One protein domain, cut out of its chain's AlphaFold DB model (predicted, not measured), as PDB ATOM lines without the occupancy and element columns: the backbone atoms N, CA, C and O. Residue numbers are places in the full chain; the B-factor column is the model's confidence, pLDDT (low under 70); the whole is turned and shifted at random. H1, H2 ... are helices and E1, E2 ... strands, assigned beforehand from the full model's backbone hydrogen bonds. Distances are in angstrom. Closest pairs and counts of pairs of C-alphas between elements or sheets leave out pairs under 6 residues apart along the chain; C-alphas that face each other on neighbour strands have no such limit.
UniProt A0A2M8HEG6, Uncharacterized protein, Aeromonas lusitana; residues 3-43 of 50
ATOM      1  N   PHE A   3      28.906 -10.728 -17.421       65.69
ATOM      2  CA  PHE A   3      29.770 -11.864 -17.101       65.69
ATOM      3  C   PHE A   3      29.725 -12.170 -15.608       65.69
ATOM      4  O   PHE A   3      29.627 -11.254 -14.788       65.69
ATOM      5  N   THR A   4      29.812 -13.458 -15.285       65.06
ATOM      6  CA  THR A   4      29.958 -13.965 -13.920       65.06
ATOM      7  C   THR A   4      31.319 -14.639 -13.826       65.06
ATOM      8  O   THR A   4      31.602 -15.530 -14.627       65.06
ATOM      9  N   ASN A   5      32.173 -14.196 -12.904       74.06
ATOM     10  CA  ASN A   5      33.467 -14.843 -12.688       74.06
ATOM     11  C   ASN A   5      33.298 -16.177 -11.926       74.06
ATOM     12  O   ASN A   5      32.215 -16.508 -11.439       74.06
ATOM     13  N   GLU A   6      34.384 -16.934 -11.790       73.25
ATOM     14  CA  GLU A   6      34.429 -18.195 -11.028       73.25
ATOM     15  C   GLU A   6      34.082 -18.043  -9.535       73.25
ATOM     16  O   GLU A   6      33.638 -18.996  -8.899       73.25
ATOM     17  N   ASN A   7      34.215 -16.831  -8.991       81.19
ATOM     18  CA  ASN A   7      33.848 -16.490  -7.618       81.19
ATOM     19  C   ASN A   7      32.365 -16.096  -7.472       81.19
ATOM     20  O   ASN A   7      31.900 -15.860  -6.358       81.19
ATOM     21  N   GLY A   8      31.604 -16.044  -8.571       81.00
ATOM     22  CA  GLY A   8      30.191 -15.663  -8.581       81.00
ATOM     23  C   GLY A   8      29.931 -14.154  -8.648       81.00
ATOM     24  O   GLY A   8      28.768 -13.744  -8.632       81.00
ATOM     25  N   ASP A   9      30.968 -13.322  -8.762       78.19
ATOM     26  CA  ASP A   9      30.803 -11.881  -8.943       78.19
ATOM     27  C   ASP A   9      30.308 -11.584 -10.349       78.19
ATOM     28  O   ASP A   9      30.804 -12.131 -11.338       78.19
ATOM     29  N   THR A  10      29.350 -10.663 -10.441       76.56
ATOM     30  CA  THR A  10      28.786 -10.247 -11.723       76.56
ATOM     31  C   THR A  10      29.275  -8.858 -12.107       76.56
ATOM     32  O   THR A  10      29.132  -7.900 -11.349       76.56
ATOM     33  N   MET A  11      29.827  -8.740 -13.314       73.62
ATOM     34  CA  MET A  11      30.235  -7.469 -13.907       73.62
ATOM     35  C   MET A  11      29.380  -7.187 -15.142       73.62
ATOM     36  O   MET A  11      29.189  -8.051 -16.003       73.62
ATOM     37  N   ASN A  12      28.851  -5.963 -15.235       71.00
ATOM     38  CA  ASN A  12      28.232  -5.486 -16.467       71.00
ATOM     39  C   ASN A  12      29.320  -4.855 -17.331       71.00
ATOM     40  O   ASN A  12      29.881  -3.814 -16.996       71.00
ATOM     41  N   LEU A  13      29.612  -5.533 -18.429       69.81
ATOM     42  CA  LEU A  13      30.541  -5.104 -19.450       69.81
ATOM     43  C   LEU A  13      29.896  -3.998 -20.301       69.81
ATOM     44  O   LEU A  13      28.725  -4.138 -20.677       69.81
ATOM     45  N   ALA A  14      30.655  -2.942 -20.601       75.75
ATOM     46  CA  ALA A  14      30.197  -1.816 -21.412       75.75
ATOM     47  C   ALA A  14      29.741  -2.266 -22.811       75.75
ATOM     48  O   ALA A  14      30.252  -3.239 -23.364       75.75
ATOM     49  N   ASP A  15      28.778  -1.547 -23.386       71.94
ATOM     50  CA  ASP A  15      28.082  -1.990 -24.600       71.94
ATOM     51  C   ASP A  15      28.913  -1.861 -25.894       71.94
ATOM     52  O   ASP A  15      28.519  -2.410 -26.916       71.94
ATOM     53  N   ASN A  16      30.080  -1.202 -25.850       75.56
ATOM     54  CA  ASN A  16      30.911  -0.885 -27.022       75.56
ATOM     55  C   ASN A  16      32.378  -1.316 -26.868       75.56
ATOM     56  O   ASN A  16      33.280  -0.579 -27.259       75.56
ATOM     57  N   LEU A  17      32.632  -2.476 -26.265       75.69
ATOM     58  CA  LEU A  17      33.998  -2.979 -26.127       75.69
ATOM     59  C   LEU A  17      34.473  -3.680 -27.397       75.69
ATOM     60  O   LEU A  17      33.788  -4.532 -27.966       75.69
ATOM     61  N   THR A  18      35.676  -3.322 -27.817       82.75
ATOM     62  CA  THR A  18      36.421  -3.973 -28.888       82.75
ATOM     63  C   THR A  18      37.096  -5.250 -28.382       82.75
ATOM     64  O   THR A  18      37.346  -5.418 -27.186       82.75
ATOM     65  N   LEU A  19      37.453  -6.156 -29.300       82.44
ATOM     66  CA  LEU A  19      38.215  -7.367 -28.962       82.44
ATOM     67  C   LEU A  19      39.562  -7.043 -28.296       82.44
ATOM     68  O   LEU A  19      40.028  -7.806 -27.456       82.44
ATOM     69  N   HIS A  20      40.170  -5.910 -28.655       81.38
ATOM     70  CA  HIS A  20      41.426  -5.464 -28.061       81.38
ATOM     71  C   HIS A  20      41.247  -5.086 -26.587       81.38
ATOM     72  O   HIS A  20      41.988  -5.566 -25.739       81.38
ATOM     73  N   GLU A  21      40.206  -4.318 -26.264       81.44
ATOM     74  CA  GLU A  21      39.910  -3.952 -24.875       81.44
ATOM     75  C   GLU A  21      39.525  -5.178 -24.030       81.44
ATOM     76  O   GLU A  21      39.892  -5.265 -22.862       81.44
ATOM     77  N   LEU A  22      38.818  -6.156 -24.614       81.75
ATOM     78  CA  LEU A  22      38.538  -7.443 -23.962       81.75
ATOM     79  C   LEU A  22      39.821  -8.214 -23.627       81.75
ATOM     80  O   LEU A  22      39.952  -8.734 -22.517       81.75
ATOM     81  N   LEU A  23      40.768  -8.253 -24.565       80.75
ATOM     82  CA  LEU A  23      42.071  -8.881 -24.368       80.75
ATOM     83  C   LEU A  23      42.876  -8.176 -23.267       80.75
ATOM     84  O   LEU A  23      43.419  -8.848 -22.392       80.75
ATOM     85  N   ASP A  24      42.905  -6.841 -23.266       83.94
ATOM     86  CA  ASP A  24      43.611  -6.040 -22.257       83.94
ATOM     87  C   ASP A  24      43.052  -6.248 -20.839       83.94
ATOM     88  O   ASP A  24      43.784  -6.157 -19.852       83.94
ATOM     89  N   MET A  25      41.763  -6.581 -20.718       83.50
ATOM     90  CA  MET A  25      41.132  -6.956 -19.446       83.50
ATOM     91  C   MET A  25      41.455  -8.393 -18.997       83.50
ATOM     92  O   MET A  25      41.008  -8.809 -17.927       83.50
ATOM     93  N   GLY A  26      42.210  -9.161 -19.787       79.31
ATOM     94  CA  GLY A  26      42.541 -10.558 -19.500       79.31
ATOM     95  C   GLY A  26      41.387 -11.531 -19.752       79.31
ATOM     96  O   GLY A  26      41.386 -12.635 -19.209       79.31
ATOM     97  N   VAL A  27      40.391 -11.137 -20.552       80.75
ATOM     98  CA  VAL A  27      39.264 -12.006 -20.912       80.75
ATOM     99  C   VAL A  27      39.696 -12.974 -22.012       80.75
ATOM    100  O   VAL A  27      40.196 -12.562 -23.056       80.75
ATOM    101  N   SER A  28      39.457 -14.270 -21.801       79.75
ATOM    102  CA  SER A  28      39.621 -15.293 -22.838       79.75
ATOM    103  C   SER A  28      38.338 -15.426 -23.657       79.75
ATOM    104  O   SER A  28      37.246 -15.529 -23.093       79.75
ATOM    105  N   ILE A  29      38.465 -15.432 -24.985       74.94
ATOM    106  CA  ILE A  29      37.350 -15.627 -25.915       74.94
ATOM    107  C   ILE A  29      37.574 -16.946 -26.648       74.94
ATOM    108  O   ILE A  29      38.584 -17.123 -27.326       74.94
ATOM    109  N   SER A  30      36.611 -17.856 -26.531       74.69
ATOM    110  CA  SER A  30      36.565 -19.098 -27.301       74.69
ATOM    111  C   SER A  30      35.382 -19.038 -28.257       74.69
ATOM    112  O   SER A  30      34.261 -18.741 -27.842       74.69
ATOM    113  N   VAL A  31      35.640 -19.286 -29.538       73.88
ATOM    114  CA  VAL A  31      34.613 -19.360 -30.579       73.88
ATOM    115  C   VAL A  31      34.424 -20.831 -30.911       73.88
ATOM    116  O   VAL A  31      35.397 -21.499 -31.238       73.88
ATOM    117  N   CYS A  32      33.193 -21.323 -30.811       71.38
ATOM    118  CA  CYS A  32      32.833 -22.691 -31.173       71.38
ATOM    119  C   CYS A  32      31.713 -22.647 -32.213       71.38
ATOM    120  O   CYS A  32      30.885 -21.736 -32.189       71.38
ATOM    121  N   GLU A  33      31.656 -23.645 -33.088       78.31
ATOM    122  CA  GLU A  33      30.617 -23.760 -34.106       78.31
ATOM    123  C   GLU A  33      29.912 -25.113 -33.956       78.31
ATOM    124  O   GLU A  33      30.568 -26.139 -33.797       78.31
ATOM    125  N   GLU A  34      28.575 -25.134 -33.984       76.62
ATOM    126  CA  GLU A  34      27.805 -26.380 -33.805       76.62
ATOM    127  C   GLU A  34      28.070 -27.400 -34.919       76.62
ATOM    128  O   GLU A  34      27.979 -28.607 -34.700       76.62
ATOM    129  N   THR A  35      28.406 -26.916 -36.113       79.12
ATOM    130  CA  THR A  35      28.741 -27.737 -37.279       79.12
ATOM    131  C   THR A  35      30.165 -28.283 -37.249       79.12
ATOM    132  O   THR A  35      30.475 -29.161 -38.050       79.12
ATOM    133  N   ASP A  36      31.003 -27.815 -36.322       75.69
ATOM    134  CA  ASP A  36      32.399 -28.227 -36.175       75.69
ATOM    135  C   ASP A  36      32.736 -28.506 -34.696       75.69
ATOM    136  O   ASP A  36      33.494 -27.769 -34.050       75.69
ATOM    137  N   PRO A  37      32.150 -29.572 -34.118       72.81
ATOM    138  CA  PRO A  37      32.362 -29.920 -32.714       72.81
ATOM    139  C   PRO A  37      33.827 -30.251 -32.405       72.81
ATOM    140  O   PRO A  37      34.277 -30.037 -31.281       72.81
ATOM    141  N   ASP A  38      34.575 -30.727 -33.404       80.12
ATOM    142  CA  ASP A  38      35.990 -31.083 -33.292       80.12
ATOM    143  C   ASP A  38      36.940 -29.903 -33.579       80.12
ATOM    144  O   ASP A  38      38.157 -30.085 -33.545       80.12
ATOM    145  N   GLN A  39      36.410 -28.699 -33.837       76.06
ATOM    146  CA  GLN A  39      37.186 -27.477 -34.099       76.06
ATOM    147  C   GLN A  39      38.180 -27.614 -35.270       76.06
ATOM    148  O   GLN A  39      39.228 -26.967 -35.279       76.06
ATOM    149  N   GLN A  40      37.874 -28.459 -36.260       71.06
ATOM    150  CA  GLN A  40      38.772 -28.776 -37.370       71.06
ATOM    151  C   GLN A  40      38.962 -27.610 -38.341       71.06
ATOM    152  O   GLN A  40      40.023 -27.505 -38.951       71.06
ATOM    153  N   ILE A  41      37.984 -26.709 -38.462       74.62
ATOM    154  CA  ILE A  41      38.052 -25.542 -39.359       74.62
ATOM    155  C   ILE A  41      39.182 -24.589 -38.941       74.62
ATOM    156  O   ILE A  41      39.791 -23.923 -39.780       74.62
ATOM    157  N   TRP A  42      39.471 -24.531 -37.640       69.44
ATOM    158  CA  TRP A  42      40.470 -23.640 -37.051       69.44
ATOM    159  C   TRP A  42      41.847 -24.293 -36.885       69.44
ATOM    160  O   TRP A  42      42.803 -23.614 -36.502       69.44
ATOM    161  N   LEU A  43      41.969 -25.593 -37.171       69.31
ATOM    162  CA  LEU A  43      43.258 -26.273 -37.202       69.31
ATOM    163  C   LEU A  43      43.965 -25.892 -38.502       69.31
ATOM    164  O   LEU A  43      43.550 -26.278 -39.592       69.31
TER     165      LEU A  43
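This is residues 3 to 43 of the 50 residues of an uncharacterized protein of Aeromonas lusitana (UniProt A0A2M8HEG6). With little regular structure, the domain is a short helix, H1, between a small folded-back loop at one end, made by residues 3 to 4 and strand E1, and a long tail, residues 25 to 43, that makes the other end. Residues 5 to 10 stick out. The 41 printed residues hold E1, then H1; the class is mixed, with 9 residues in named elements. The whole is only just extended, close to loose, with a radius of gyration of the C-alphas of 13.6 A and spans of 32, 24 and 17 A.

H1, residues 19 to 24, and E1, residues 10 to 12, are apart, joined by a short link of 6 residues. In H1 every O i to N i+4 pair is within hydrogen-bond range. E1 pairs with no named strand, but residues 3 to 4 pair antiparallel with its residues 10 to 11. Residues 5 to 10, of which 10 belongs to E1, stand free.

H1 runs 8.7 A, from C-alpha 19 at (38.215, -7.367, -28.962) to C-alpha 24 at (43.611, -6.040, -22.257). E1 runs 6.7 A from C-alpha 10 at (28.786, -10.247, -11.723).

The C-alphas of Asp 9 and Ile 41, the two farthest apart, are 34.1 A apart. The printed part has no cut. Model confidence is under 70 at residues 3 to 4, 13 and 42 to 43.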